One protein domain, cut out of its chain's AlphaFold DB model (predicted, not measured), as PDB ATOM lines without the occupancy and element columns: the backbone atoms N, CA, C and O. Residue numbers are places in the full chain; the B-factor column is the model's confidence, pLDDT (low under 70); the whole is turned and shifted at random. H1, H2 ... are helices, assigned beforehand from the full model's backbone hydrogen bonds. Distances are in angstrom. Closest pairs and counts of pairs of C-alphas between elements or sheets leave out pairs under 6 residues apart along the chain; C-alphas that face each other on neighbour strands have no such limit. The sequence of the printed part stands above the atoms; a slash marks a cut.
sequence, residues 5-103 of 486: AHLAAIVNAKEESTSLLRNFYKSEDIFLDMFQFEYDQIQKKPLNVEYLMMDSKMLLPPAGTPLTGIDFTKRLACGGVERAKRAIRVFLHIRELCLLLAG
ATOM      1  N   ALA A   5     -44.018 -11.023  23.439       94.88
ATOM      2  CA  ALA A   5     -42.896 -11.906  23.122       94.88
ATOM      3  C   ALA A   5     -42.049 -12.262  24.360       94.88
ATOM      4  O   ALA A   5     -41.597 -13.400  24.485       94.88
ATOM      5  N   HIS A   6     -41.855 -11.325  25.297       93.38
ATOM      6  CA  HIS A   6     -41.170 -11.615  26.561       93.38
ATOM      7  C   HIS A   6     -42.040 -12.491  27.471       93.38
ATOM      8  O   HIS A   6     -41.533 -13.433  28.073       93.38
ATOM      9  N   LEU A   7     -43.350 -12.219  27.542       92.06
ATOM     10  CA  LEU A   7     -44.296 -13.023  28.323       92.06
ATOM     11  C   LEU A   7     -44.370 -14.468  27.802       92.06
ATOM     12  O   LEU A   7     -44.246 -15.405  28.588       92.06
ATOM     13  N   ALA A   8     -44.468 -14.656  26.484       94.38
ATOM     14  CA  ALA A   8     -44.435 -15.971  25.847       94.38
ATOM     15  C   ALA A   8     -43.118 -16.720  26.127       94.38
ATOM     16  O   ALA A   8     -43.143 -17.901  26.470       94.38
ATOM     17  N   ALA A   9     -41.969 -16.035  26.064       95.31
ATOM     18  CA  ALA A   9     -40.679 -16.637  26.404       95.31
ATOM     19  C   ALA A   9     -40.613 -17.110  27.871       95.31
ATOM     20  O   ALA A   9     -40.078 -18.183  28.143       95.31
ATOM     21  N   ILE A  10     -41.189 -16.350  28.811       94.88
ATOM     22  CA  ILE A  10     -41.248 -16.718  30.236       94.88
ATOM     23  C   ILE A  10     -42.167 -17.927  30.460       94.88
ATOM     24  O   ILE A  10     -41.791 -18.845  31.191       94.88
ATOM     25  N   VAL A  11     -43.336 -17.973  29.809       94.62
ATOM     26  CA  VAL A  11     -44.262 -19.120  29.889       94.62
ATOM     27  C   VAL A  11     -43.616 -20.384  29.322       94.62
ATOM     28  O   VAL A  11     -43.572 -21.401  30.015       94.62
ATOM     29  N   ASN A  12     -43.018 -20.314  28.128       96.62
ATOM     30  CA  ASN A  12     -42.309 -21.448  27.532       96.62
ATOM     31  C   ASN A  12     -41.176 -21.939  28.449       96.62
ATOM     32  O   ASN A  12     -41.059 -23.133  28.710       96.62
ATOM     33  N   ALA A  13     -40.378 -21.026  29.013       96.75
ATOM     34  CA  ALA A  13     -39.280 -21.391  29.903       96.75
ATOM     35  C   ALA A  13     -39.764 -21.975  31.252       96.75
ATOM     36  O   ALA A  13     -39.085 -22.833  31.829       96.75
ATOM     37  N   LYS A  14     -40.952 -21.588  31.746       96.06
ATOM     38  CA  LYS A  14     -41.638 -22.253  32.873       96.06
ATOM     39  C   LYS A  14     -42.013 -23.692  32.515       96.06
ATOM     40  O   LYS A  14     -41.730 -24.600  33.298       96.06
ATOM     41  N   GLU A  15     -42.616 -23.918  31.352       96.19
ATOM     42  CA  GLU A  15     -43.010 -25.261  30.910       96.19
ATOM     43  C   GLU A  15     -41.798 -26.167  30.659       96.19
ATOM     44  O   GLU A  15     -41.755 -27.284  31.182       96.19
ATOM     45  N   GLU A  16     -40.774 -25.678  29.955       96.56
ATOM     46  CA  GLU A  16     -39.528 -26.407  29.703       96.56
ATOM     47  C   GLU A  16     -38.802 -26.775  31.000       96.56
ATOM     48  O   GLU A  16     -38.448 -27.938  31.199       96.56
ATOM     49  N   SER A  17     -38.601 -25.815  31.911       97.00
ATOM     50  CA  SER A  17     -37.891 -26.065  33.173       97.00
ATOM     51  C   SER A  17     -38.651 -27.028  34.088       97.00
ATOM     52  O   SER A  17     -38.040 -27.924  34.678       97.00
ATOM     53  N   THR A  18     -39.982 -26.919  34.140       96.31
ATOM     54  CA  THR A  18     -40.845 -27.853  34.876       96.31
ATOM     55  C   THR A  18     -40.789 -29.250  34.256       96.31
ATOM     56  O   THR A  18     -40.560 -30.230  34.966       96.31
ATOM     57  N   SER A  19     -40.932 -29.364  32.933       94.94
ATOM     58  CA  SER A  19     -40.865 -30.633  32.194       94.94
ATOM     59  C   SER A  19     -39.512 -31.330  32.368       94.94
ATOM     60  O   SER A  19     -39.447 -32.513  32.706       94.94
ATOM     61  N   LEU A  20     -38.417 -30.576  32.246       94.62
ATOM     62  CA  LEU A  20     -37.058 -31.074  32.429       94.62
ATOM     63  C   LEU A  20     -36.827 -31.560  33.869       94.62
ATOM     64  O   LEU A  20     -36.208 -32.608  34.057       94.62
ATOM     65  N   LEU A  21     -37.362 -30.864  34.880       95.88
ATOM     66  CA  LEU A  21     -37.237 -31.266  36.285       95.88
ATOM     67  C   LEU A  21     -38.120 -32.474  36.659       95.88
ATOM     68  O   LEU A  21     -37.683 -33.323  37.440       95.88
ATOM     69  N   ARG A  22     -39.309 -32.628  36.053       94.56
ATOM     70  CA  ARG A  22     -40.171 -33.821  36.227       94.56
ATOM     71  C   ARG A  22     -39.443 -35.128  35.899       94.56
ATOM     72  O   ARG A  22     -39.680 -36.124  36.579       94.56
ATOM     73  N   ASN A  23     -38.534 -35.121  34.920       92.38
ATOM     74  CA  ASN A  23     -37.741 -36.300  34.551       92.38
ATOM     75  C   ASN A  23     -36.854 -36.808  35.702       92.38
ATOM     76  O   ASN A  23     -36.643 -38.013  35.821       92.38
ATOM     77  N   PHE A  24     -36.375 -35.911  36.571       93.31
ATOM     78  CA  PHE A  24     -35.506 -36.257  37.702       93.31
ATOM     79  C   PHE A  24     -36.271 -36.588  38.994       93.31
ATOM     80  O   PHE A  24     -35.739 -37.278  39.861       93.31
ATOM     81  N   TYR A  25     -37.534 -36.158  39.116       91.38
ATOM     82  CA  TYR A  25     -38.353 -36.285  40.334       91.38
ATOM     83  C   TYR A  25     -38.538 -37.734  40.847       91.38
ATOM     84  O   TYR A  25     -38.817 -37.935  42.028       91.38
ATOM     85  N   LYS A  26     -38.376 -38.753  39.988       85.00
ATOM     86  CA  LYS A  26     -38.443 -40.181  40.371       85.00
ATOM     87  C   LYS A  26     -37.176 -40.995  40.074       85.00
ATOM     88  O   LYS A  26     -37.193 -42.197  40.316       85.00
ATOM     89  N   SER A  27     -36.118 -40.396  39.522       78.19
ATOM     90  CA  SER A  27     -34.932 -41.143  39.065       78.19
ATOM     91  C   SER A  27     -33.758 -41.131  40.048       78.19
ATOM     92  O   SER A  27     -32.810 -41.881  39.850       78.19
ATOM     93  N   GLU A  28     -33.788 -40.265  41.062       78.62
ATOM     94  CA  GLU A  28     -32.677 -40.016  41.987       78.62
ATOM     95  C   GLU A  28     -33.181 -40.126  43.440       78.62
ATOM     96  O   GLU A  28     -33.966 -39.288  43.886       78.62
ATOM     97  N   ASP A  29     -32.719 -41.110  44.222       80.50
ATOM     98  CA  ASP A  29     -33.135 -41.278  45.636       80.50
ATOM     99  C   ASP A  29     -32.779 -40.063  46.521       80.50
ATOM    100  O   ASP A  29     -33.437 -39.772  47.526       80.50
ATOM    101  N   ILE A  30     -31.742 -39.325  46.108       90.62
ATOM    102  CA  ILE A  30     -31.242 -38.092  46.731       90.62
ATOM    103  C   ILE A  30     -31.966 -36.821  46.249       90.62
ATOM    104  O   ILE A  30     -31.584 -35.717  46.639       90.62
ATOM    105  N   PHE A  31     -32.997 -36.941  45.399       94.56
ATOM    106  CA  PHE A  31     -33.674 -35.795  44.776       94.56
ATOM    107  C   PHE A  31     -34.182 -34.770  45.797       94.56
ATOM    108  O   PHE A  31     -33.973 -33.571  45.625       94.56
ATOM    109  N   LEU A  32     -34.804 -35.235  46.886       93.31
ATOM    110  CA  LEU A  32     -35.339 -34.370  47.940       93.31
ATOM    111  C   LEU A  32     -34.248 -33.530  48.623       93.31
ATOM    112  O   LEU A  32     -34.446 -32.347  48.899       93.31
ATOM    113  N   ASP A  33     -33.109 -34.153  48.913       91.38
ATOM    114  CA  ASP A  33     -31.997 -33.538  49.643       91.38
ATOM    115  C   ASP A  33     -31.251 -32.547  48.747       91.38
ATOM    116  O   ASP A  33     -30.890 -31.452  49.174       91.38
ATOM    117  N   MET A  34     -31.111 -32.901  47.468       93.56
ATOM    118  CA  MET A  34     -30.597 -32.042  46.407       93.56
ATOM    119  C   MET A  34     -31.509 -30.830  46.152       93.56
ATOM    120  O   MET A  34     -31.008 -29.717  46.019       93.56
ATOM    121  N   PHE A  35     -32.834 -31.015  46.141       95.56
ATOM    122  CA  PHE A  35     -33.800 -29.924  45.988       95.56
ATOM    123  C   PHE A  35     -33.746 -28.950  47.171       95.56
ATOM    124  O   PHE A  35     -33.642 -27.741  46.966       95.56
ATOM    125  N   GLN A  36     -33.756 -29.469  48.408       92.25
ATOM    126  CA  GLN A  36     -33.589 -28.641  49.609       92.25
ATOM    127  C   GLN A  36     -32.254 -27.887  49.583       92.25
ATOM    128  O   GLN A  36     -32.238 -26.690  49.846       92.25
ATOM    129  N   PHE A  37     -31.153 -28.555  49.216       91.50
ATOM    130  CA  PHE A  37     -29.831 -27.935  49.158       91.50
ATOM    131  C   PHE A  37     -29.758 -26.781  48.153       91.50
ATOM    132  O   PHE A  37     -29.285 -25.708  48.515       91.50
ATOM    133  N   GLU A  38     -30.209 -26.960  46.908       92.62
ATOM    134  CA  GLU A  38     -30.091 -25.899  45.896       92.62
ATOM    135  C   GLU A  38     -31.023 -24.707  46.188       92.62
ATOM    136  O   GLU A  38     -30.620 -23.566  45.961       92.62
ATOM    137  N   TYR A  39     -32.207 -24.930  46.779       92.69
ATOM    138  CA  TYR A  39     -33.050 -23.842  47.303       92.69
ATOM    139  C   TYR A  39     -32.339 -23.070  48.428       92.69
ATOM    140  O   TYR A  39     -32.234 -21.844  48.374       92.69
ATOM    141  N   ASP A  40     -31.769 -23.788  49.400       89.31
ATOM    142  CA  ASP A  40     -30.964 -23.214  50.481       89.31
ATOM    143  C   ASP A  40     -29.768 -22.396  49.958       89.31
ATOM    144  O   ASP A  40     -29.405 -21.400  50.578       89.31
ATOM    145  N   GLN A  41     -29.129 -22.801  48.852       87.06
ATOM    146  CA  GLN A  41     -28.014 -22.053  48.254       87.06
ATOM    147  C   GLN A  41     -28.477 -20.754  47.586       87.06
ATOM    148  O   GLN A  41     -27.844 -19.718  47.797       87.06
ATOM    149  N   ILE A  42     -29.580 -20.791  46.828       86.19
ATOM    150  CA  ILE A  42     -30.156 -19.604  46.172       86.19
ATOM    151  C   ILE A  42     -30.515 -18.537  47.216       86.19
ATOM    152  O   ILE A  42     -30.124 -17.382  47.073       86.19
ATOM    153  N   GLN A  43     -31.160 -18.936  48.317       85.19
ATOM    154  CA  GLN A  43     -31.560 -18.013  49.389       85.19
ATOM    155  C   GLN A  43     -30.377 -17.439  50.198       85.19
ATOM    156  O   GLN A  43     -30.507 -16.381  50.808       85.19
ATOM    157  N   LYS A  44     -29.216 -18.111  50.236       82.44
ATOM    158  CA  LYS A  44     -28.068 -17.704  51.077       82.44
ATOM    159  C   LYS A  44     -27.075 -16.767  50.399       82.44
ATOM    160  O   LYS A  44     -26.300 -16.123  51.108       82.44
ATOM    161  N   LYS A  45     -27.026 -16.713  49.065       73.25
ATOM    162  CA  LYS A  45     -25.994 -15.949  48.348       73.25
ATOM    163  C   LYS A  45     -26.547 -15.237  47.105       73.25
ATOM    164  O   LYS A  45     -26.561 -15.847  46.034       73.25
ATOM    165  N   PRO A  46     -26.906 -13.940  47.195       76.06
ATOM    166  CA  PRO A  46     -27.118 -13.130  46.000       76.06
ATOM    167  C   PRO A  46     -25.837 -13.079  45.155       76.06
ATOM    168  O   PRO A  46     -24.716 -13.176  45.672       76.06
ATOM    169  N   LEU A  47     -25.994 -12.932  43.839       77.25
ATOM    170  CA  LEU A  47     -24.870 -12.930  42.907       77.25
ATOM    171  C   LEU A  47     -24.042 -11.644  43.055       77.25
ATOM    172  O   LEU A  47     -24.404 -10.598  42.524       77.25
ATOM    173  N   ASN A  48     -22.896 -11.728  43.734       85.56
ATOM    174  CA  ASN A  48     -21.899 -10.662  43.690       85.56
ATOM    175  C   ASN A  48     -21.212 -10.680  42.308       85.56
ATOM    176  O   ASN A  48     -20.402 -11.562  42.016       85.56
ATOM    177  N   VAL A  49     -21.580  -9.710  41.465       88.31
ATOM    178  CA  VAL A  49     -21.099  -9.572  40.082       88.31
ATOM    179  C   VAL A  49     -19.629  -9.144  40.027       88.31
ATOM    180  O   VAL A  49     -18.887  -9.667  39.206       88.31
ATOM    181  N   GLU A  50     -19.178  -8.272  40.930       90.19
ATOM    182  CA  GLU A  50     -17.777  -7.832  41.025       90.19
ATOM    183  C   GLU A  50     -16.840  -9.023  41.294       90.19
ATOM    184  O   GLU A  50     -15.880  -9.259  40.559       90.19
ATOM    185  N   TYR A  51     -17.184  -9.858  42.279       88.19
ATOM    186  CA  TYR A  51     -16.444 -11.083  42.592       88.19
ATOM    187  C   TYR A  51     -16.499 -12.119  41.453       88.19
ATOM    188  O   TYR A  51     -15.559 -12.892  41.283       88.19
ATOM    189  N   LEU A  52     -17.581 -12.145  40.663       86.56
ATOM    190  CA  LEU A  52     -17.670 -12.995  39.470       86.56
ATOM    191  C   LEU A  52     -16.758 -12.487  38.342       86.56
ATOM    192  O   LEU A  52     -16.083 -13.290  37.705       86.56
ATOM    193  N   MET A  53     -16.719 -11.173  38.110       87.69
ATOM    194  CA  MET A  53     -15.882 -10.541  37.082       87.69
ATOM    195  C   MET A  53     -14.382 -10.637  37.393       87.69
ATOM    196  O   MET A  53     -13.573 -10.635  36.470       87.69
ATOM    197  N   MET A  54     -14.012 -10.763  38.670       90.81
ATOM    198  CA  MET A  54     -12.625 -10.975  39.100       90.81
ATOM    199  C   MET A  54     -12.155 -12.444  38.979       90.81
ATOM    200  O   MET A  54     -10.968 -12.720  39.151       90.81
ATOM    201  N   ASP A  55     -13.041 -13.404  38.672       88.56
ATOM    202  CA  ASP A  55     -12.659 -14.813  38.498       88.56
ATOM    203  C   ASP A  55     -12.193 -15.106  37.061       88.56
ATOM    204  O   ASP A  55     -12.990 -15.187  36.123       88.56
ATOM    205  N   SER A  56     -10.891 -15.360  36.896       88.44
ATOM    206  CA  SER A  56     -10.280 -15.722  35.610       88.44
ATOM    207  C   SER A  56     -10.876 -16.980  34.964       88.44
ATOM    208  O   SER A  56     -10.782 -17.137  33.745       88.44
ATOM    209  N   LYS A  57     -11.561 -17.845  35.729       86.44
ATOM    210  CA  LYS A  57     -12.300 -19.004  35.196       86.44
ATOM    211  C   LYS A  57     -13.428 -18.594  34.239       86.44
ATOM    212  O   LYS A  57     -13.775 -19.385  33.368       86.44
ATOM    213  N   MET A  58     -13.958 -17.370  34.348       86.06
ATOM    214  CA  MET A  58     -14.986 -16.831  33.444       86.06
ATOM    215  C   MET A  58     -14.455 -16.476  32.045       86.06
ATOM    216  O   MET A  58     -15.250 -16.307  31.123       86.06
ATOM    217  N   LEU A  59     -13.132 -16.376  31.869       87.06
ATOM    218  CA  LEU A  59     -12.487 -16.106  30.576       87.06
ATOM    219  C   LEU A  59     -12.222 -17.385  29.760       87.06
ATOM    220  O   LEU A  59     -11.779 -17.308  28.616       87.06
ATOM    221  N   LEU A  60     -12.461 -18.562  30.347       86.56
ATOM    222  CA  LEU A  60     -12.215 -19.863  29.727       86.56
ATOM    223  C   LEU A  60     -13.521 -20.481  29.194       86.56
ATOM    224  O   LEU A  60     -14.588 -20.255  29.769       86.56
ATOM    225  N   PRO A  61     -13.467 -21.321  28.140       86.19
ATOM    226  CA  PRO A  61     -14.624 -22.095  27.699       86.19
ATOM    227  C   PRO A  61     -15.222 -22.935  28.850       86.19
ATOM    228  O   PRO A  61     -14.465 -23.620  29.546       86.19
ATOM    229  N   PRO A  62     -16.556 -22.936  29.059       84.88
ATOM    230  CA  PRO A  62     -17.187 -23.628  30.185       84.88
ATOM    231  C   PRO A  62     -16.832 -25.120  30.267       84.88
ATOM    232  O   PRO A  62     -17.192 -25.917  29.400       84.88
ATOM    233  N   ALA A  63     -16.142 -25.516  31.340       87.31
ATOM    234  CA  ALA A  63     -15.608 -26.869  31.476       87.31
ATOM    235  C   ALA A  63     -16.705 -27.953  31.539       87.31
ATOM    236  O   ALA A  63     -17.680 -27.838  32.280       87.31
ATOM    237  N   GLY A  64     -16.511 -29.057  30.815       87.25
ATOM    238  CA  GLY A  64     -17.436 -30.203  30.809       87.25
ATOM    239  C   GLY A  64     -17.221 -31.240  31.922       87.25
ATOM    240  O   GLY A  64     -17.954 -32.226  31.973       87.25
ATOM    241  N   THR A  65     -16.210 -31.072  32.783       86.06
ATOM    242  CA  THR A  65     -15.767 -32.108  33.738       86.06
ATOM    243  C   THR A  65     -15.400 -31.549  35.121       86.06
ATOM    244  O   THR A  65     -14.741 -30.503  35.197       86.06
ATOM    245  N   PRO A  66     -15.761 -32.243  36.225       85.31
ATOM    246  CA  PRO A  66     -15.353 -31.877  37.585       85.31
ATOM    247  C   PRO A  66     -13.837 -31.960  37.817       85.31
ATOM    248  O   PRO A  66     -13.333 -31.297  38.719       85.31
ATOM    249  N   LEU A  67     -13.096 -32.710  36.987       86.44
ATOM    250  CA  LEU A  67     -11.639 -32.888  37.107       86.44
ATOM    251  C   LEU A  67     -10.832 -31.582  36.959       86.44
ATOM    252  O   LEU A  67      -9.645 -31.557  37.258       86.44
ATOM    253  N   THR A  68     -11.469 -30.495  36.518       84.56
ATOM    254  CA  THR A  68     -10.860 -29.158  36.403       84.56
ATOM    255  C   THR A  68     -10.699 -28.410  37.731       84.56
ATOM    256  O   THR A  68     -10.071 -27.356  37.748       84.56
ATOM    257  N   GLY A  69     -11.304 -28.876  38.834       84.12
ATOM    258  CA  GLY A  69     -11.347 -28.096  40.082       84.12
ATOM    259  C   GLY A  69     -12.152 -26.788  39.958       84.12
ATOM    260  O   GLY A  69     -11.953 -25.837  40.719       84.12
ATOM    261  N   ILE A  70     -13.048 -26.708  38.969       85.94
ATOM    262  CA  ILE A  70     -13.983 -25.595  38.793       85.94
ATOM    263  C   ILE A  70     -15.316 -25.958  39.457       85.94
ATOM    264  O   ILE A  70     -15.875 -27.036  39.224       85.94
ATOM    265  N   ASP A  71     -15.823 -25.044  40.287       85.88
ATOM    266  CA  ASP A  71     -17.104 -25.182  40.979       85.88
ATOM    267  C   ASP A  71     -18.236 -25.433  39.982       85.88
ATOM    268  O   ASP A  71     -18.306 -24.772  38.947       85.88
ATOM    269  N   PHE A  72     -19.182 -26.312  40.323       86.81
ATOM    270  CA  PHE A  72     -20.356 -26.608  39.487       86.81
ATOM    271  C   PHE A  72     -21.104 -25.343  39.010       86.81
ATOM    272  O   PHE A  72     -21.560 -25.285  37.875       86.81
ATOM    273  N   THR A  73     -21.160 -24.292  39.835       84.50
ATOM    274  CA  THR A  73     -21.783 -22.993  39.506       84.50
ATOM    275  C   THR A  73     -21.106 -22.241  38.345       84.50
ATOM    276  O   THR A  73     -21.719 -21.344  37.780       84.50
ATOM    277  N   LYS A  74     -19.864 -22.588  37.981       85.19
ATOM    278  CA  LYS A  74     -19.030 -21.894  36.979       85.19
ATOM    279  C   LYS A  74     -18.691 -22.770  35.762       85.19
ATOM    280  O   LYS A  74     -17.804 -22.432  34.985       85.19
ATOM    281  N   ARG A  75     -19.343 -23.927  35.607       89.75
ATOM    282  CA  ARG A  75     -19.058 -24.889  34.533       89.75
ATOM    283  C   ARG A  75     -20.310 -25.639  34.073       89.75
ATOM    284  O   ARG A  75     -21.402 -25.422  34.591       89.75
ATOM    285  N   LEU A  76     -20.159 -26.528  33.094       89.75
ATOM    286  CA  LEU A  76     -21.260 -27.346  32.588       89.75
ATOM    287  C   LEU A  76     -21.533 -28.559  33.492       89.75
ATOM    288  O   LEU A  76     -20.656 -29.052  34.207       89.75
ATOM    289  N   ALA A  77     -22.778 -29.035  33.434       91.31
ATOM    290  CA  ALA A  77     -23.284 -30.149  34.229       91.31
ATOM    291  C   ALA A  77     -22.844 -31.515  33.669       91.31
ATOM    292  O   ALA A  77     -23.193 -31.881  32.542       91.31
ATOM    293  N   CYS A  78     -22.129 -32.288  34.485       89.62
ATOM    294  CA  CYS A  78     -21.565 -33.591  34.157       89.62
ATOM    295  C   CYS A  78     -22.330 -34.732  34.865       89.62
ATOM    296  O   CYS A  78     -22.481 -34.735  36.084       89.62
ATOM    297  N   GLY A  79     -22.808 -35.727  34.109       90.12
ATOM    298  CA  GLY A  79     -23.585 -36.852  34.655       90.12
ATOM    299  C   GLY A  79     -25.030 -36.508  35.064       90.12
ATOM    300  O   GLY A  79     -25.511 -35.402  34.826       90.12
ATOM    301  N   GLY A  80     -25.744 -37.484  35.641       90.38
ATOM    302  CA  GLY A  80     -27.160 -37.355  36.032       90.38
ATOM    303  C   GLY A  80     -27.383 -36.324  37.141       90.38
ATOM    304  O   GLY A  80     -28.037 -35.307  36.912       90.38
ATOM    305  N   VAL A  81     -26.739 -36.534  38.293       91.38
ATOM    306  CA  VAL A  81     -26.860 -35.689  39.494       91.38
ATOM    307  C   VAL A  81     -26.633 -34.200  39.201       91.38
ATOM    308  O   VAL A  81     -27.415 -33.362  39.638       91.38
ATOM    309  N   GLU A  82     -25.607 -33.823  38.431       93.19
ATOM    310  CA  GLU A  82     -25.367 -32.403  38.130       93.19
ATOM    311  C   GLU A  82     -26.373 -31.820  37.128       93.19
ATOM    312  O   GLU A  82     -26.725 -30.641  37.223       93.19
ATOM    313  N   ARG A  83     -26.881 -32.624  36.184       93.25
ATOM    314  CA  ARG A  83     -27.981 -32.201  35.299       93.25
ATOM    315  C   ARG A  83     -29.260 -31.979  36.105       93.25
ATOM    316  O   ARG A  83     -29.943 -30.986  35.865       93.25
ATOM    317  N   ALA A  84     -29.520 -32.819  37.104       94.75
ATOM    318  CA  ALA A  84     -30.623 -32.654  38.042       94.75
ATOM    319  C   ALA A  84     -30.451 -31.403  38.932       94.75
ATOM    320  O   ALA A  84     -31.384 -30.611  39.049       94.75
ATOM    321  N   LYS A  85     -29.246 -31.129  39.462       93.81
ATOM    322  CA  LYS A  85     -28.938 -29.854  40.149       93.81
ATOM    323  C   LYS A  85     -29.191 -28.639  39.259       93.81
ATOM    324  O   LYS A  85     -29.798 -27.665  39.700       93.81
ATOM    325  N   ARG A  86     -28.767 -28.694  37.989       94.06
ATOM    326  CA  ARG A  86     -29.027 -27.621  37.015       94.06
ATOM    327  C   ARG A  86     -30.527 -27.456  36.760       94.06
ATOM    328  O   ARG A  86     -30.993 -26.323  36.718       94.06
ATOM    329  N   ALA A  87     -31.271 -28.555  36.628       96.00
ATOM    330  CA  ALA A  87     -32.724 -28.539  36.464       96.00
ATOM    331  C   ALA A  87     -33.420 -27.827  37.633       96.00
ATOM    332  O   ALA A  87     -34.233 -26.935  37.405       96.00
ATOM    333  N   ILE A  88     -33.037 -28.164  38.871       96.31
ATOM    334  CA  ILE A  88     -33.564 -27.542  40.094       96.31
ATOM    335  C   ILE A  88     -33.273 -26.038  40.111       96.31
ATOM    336  O   ILE A  88     -34.198 -25.251  40.285       96.31
ATOM    337  N   ARG A  89     -32.020 -25.618  39.876       94.25
ATOM    338  CA  ARG A  89     -31.652 -24.188  39.858       94.25
ATOM    339  C   ARG A  89     -32.436 -23.391  38.819       94.25
ATOM    340  O   ARG A  89     -32.935 -22.316  39.132       94.25
ATOM    341  N   VAL A  90     -32.555 -23.916  37.596       95.38
ATOM    342  CA  VAL A  90     -33.302 -23.248  36.520       95.38
ATOM    343  C   VAL A  90     -34.781 -23.141  36.894       95.38
ATOM    344  O   VAL A  90     -35.319 -22.042  36.863       95.38
ATOM    345  N   PHE A  91     -35.419 -24.234  37.320       96.75
ATOM    346  CA  PHE A  91     -36.817 -24.220  37.764       96.75
ATOM    347  C   PHE A  91     -37.069 -23.208  38.893       96.75
ATOM    348  O   PHE A  91     -38.026 -22.440  38.815       96.75
ATOM    349  N   LEU A  92     -36.205 -23.164  39.914       95.62
ATOM    350  CA  LEU A  92     -36.368 -22.254  41.050       95.62
ATOM    351  C   LEU A  92     -36.259 -20.779  40.635       95.62
ATOM    352  O   LEU A  92     -37.132 -20.000  41.006       95.62
ATOM    353  N   HIS A  93     -35.275 -20.402  39.812       94.06
ATOM    354  CA  HIS A  93     -35.157 -19.021  39.321       94.06
ATOM    355  C   HIS A  93     -36.270 -18.626  38.338       94.06
ATOM    356  O   HIS A  93     -36.730 -17.488  38.353       94.06
ATOM    357  N   ILE A  94     -36.741 -19.550  37.494       95.81
ATOM    358  CA  ILE A  94     -37.875 -19.290  36.593       95.81
ATOM    359  C   ILE A  94     -39.160 -19.099  37.412       95.81
ATOM    360  O   ILE A  94     -39.948 -18.200  37.124       95.81
ATOM    361  N   ARG A  95     -39.366 -19.906  38.462       94.62
ATOM    362  CA  ARG A  95     -40.492 -19.775  39.395       94.62
ATOM    363  C   ARG A  95     -40.442 -18.454  40.167       94.62
ATOM    364  O   ARG A  95     -41.455 -17.767  40.230       94.62
ATOM    365  N   GLU A  96     -39.277 -18.089  40.695       93.56
ATOM    366  CA  GLU A  96     -39.010 -16.802  41.353       93.56
ATOM    367  C   GLU A  96     -39.341 -15.619  40.426       93.56
ATOM    368  O   GLU A  96     -40.084 -14.721  40.820       93.56
ATOM    369  N   LEU A  97     -38.902 -15.668  39.162       93.44
ATOM    370  CA  LEU A  97     -39.241 -14.672  38.142       93.44
ATOM    371  C   LEU A  97     -40.749 -14.618  37.837       93.44
ATOM    372  O   LEU A  97     -41.305 -13.530  37.711       93.44
ATOM    373  N   CYS A  98     -41.428 -15.766  37.734       93.75
ATOM    374  CA  CYS A  98     -42.875 -15.807  37.504       93.75
ATOM    375  C   CYS A  98     -43.660 -15.177  38.667       93.75
ATOM    376  O   CYS A  98     -44.566 -14.385  38.422       93.75
ATOM    377  N   LEU A  99     -43.295 -15.492  39.915       93.69
ATOM    378  CA  LEU A  99     -43.917 -14.921  41.117       93.69
ATOM    379  C   LEU A  99     -43.685 -13.403  41.192       93.69
ATOM    380  O   LEU A  99     -44.640 -12.643  41.349       93.69
ATOM    381  N   LEU A 100     -42.442 -12.957  40.969       93.25
ATOM    382  CA  LEU A 100     -42.061 -11.541  40.928       93.25
ATOM    383  C   LEU A 100     -42.891 -10.742  39.909       93.25
ATOM    384  O   LEU A 100     -43.316  -9.627  40.201       93.25
ATOM    385  N   LEU A 101     -43.130 -11.308  38.723       92.44
ATOM    386  CA  LEU A 101     -43.898 -10.659  37.655       92.44
ATOM    387  C   LEU A 101     -45.419 -10.726  37.861       92.44
ATOM    388  O   LEU A 101     -46.125  -9.855  37.358       92.44
ATOM    389  N   ALA A 102     -45.917 -11.711  38.610       91.44
ATOM    390  CA  ALA A 102     -47.312 -11.774  39.048       91.44
ATOM    391  C   ALA A 102     -47.605 -10.865  40.261       91.44
ATOM    392  O   ALA A 102     -48.765 -10.570  40.542       91.44
ATOM    393  N   GLY A 103     -46.570 -10.424  40.988       91.31
ATOM    394  CA  GLY A 103     -46.713  -9.747  42.282       91.31
ATOM    395  C   GLY A 103     -47.054 -10.700  43.438       91.31
ATOM    396  O   GLY A 103     -47.437 -10.249  44.518       91.31
TER     397      GLY A 103
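Overview. This is residues 5 to 103 of the 486 residues of the protein "protein CLEC16A homolog" of Diaphorina citri (UniProt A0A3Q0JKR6). One long helix, H5, runs through the middle, with H1 packed on one side of it and H2 crossing it on the other; H1 and H2 stay apart from each other. From the last residues of H2 the chain swings out through a free-standing stretch, residues 43 to 51, of which 43 and 44 belong to H2 and 49 to 51 to H3, into an outlying part with the two short helices H3 and H4, away from the three long ones, and residues 60 to 78, with no named element, lead back to H5. The printed part has 99 residues, with five named helices in the order H1, H2, H3, H4, H5 and no named strand: the class is all helix. It is only just compact, close to loose, with a radius of gyration of the C-alphas of 14.9 A, and its C-alphas span 37 by 34 by 26 A.

Arrangement. Begin with H5, residues 79 to 102, whose centre is the nearest to the mean of the C-alphas, at 5.3 A. H1, residues 5 to 22, touches H5; look at Ser 17 and Phe 91, their closest C-alphas, 5.1 A apart. These two helices run opposite ways at a steep tilt of 39 degrees. H2, residues 31 to 44, touches H5 at residues 85 to 92 of H5 alone, and their closest C-alphas, of Phe 35 and Ile 88, are 6.4 A apart. H2 and H5 run the same way at a steep tilt of 52 degrees. H1 and H2 are apart. Farther out, H3, residues 49 to 53, and H4, residues 56 to 59, are close but not clearly touching: their closest C-alphas, of Leu 52 and Met 58, are 7.6 A apart. H3 and H4 touch no helix. In H1, H2, H3 and H5 every O i to N i+4 pair is within hydrogen-bond range; H4 is too short for such a pair, and its one O i to N i+3 pair is within range.

Along the chain. Find C-alpha 79 at (-23.585, -36.852, 34.655); from there H5 runs 34.8 A to C-alpha 102 at (-47.312, -11.774, 39.048). H1 starts at C-alpha 5, at (-42.896, -11.906, 23.122), and is 25.7 A long. H2 is 20.0 A long, from C-alpha 31 to C-alpha 44. H3 and H4 measure 6.1 A and 5.5 A.

Size, cuts and confidence. The two C-alphas farthest apart, those of Leu 67 and Gly 103, are 42.3 A apart. The printed part has no cut. H4 to H5 is a long link of 19 residues, H1 to H2 a short one of 8, while H2 to H3 and H3 to H4 are tight. The mean pLDDT of the printed part is 90.3, and no printed residue is under 70.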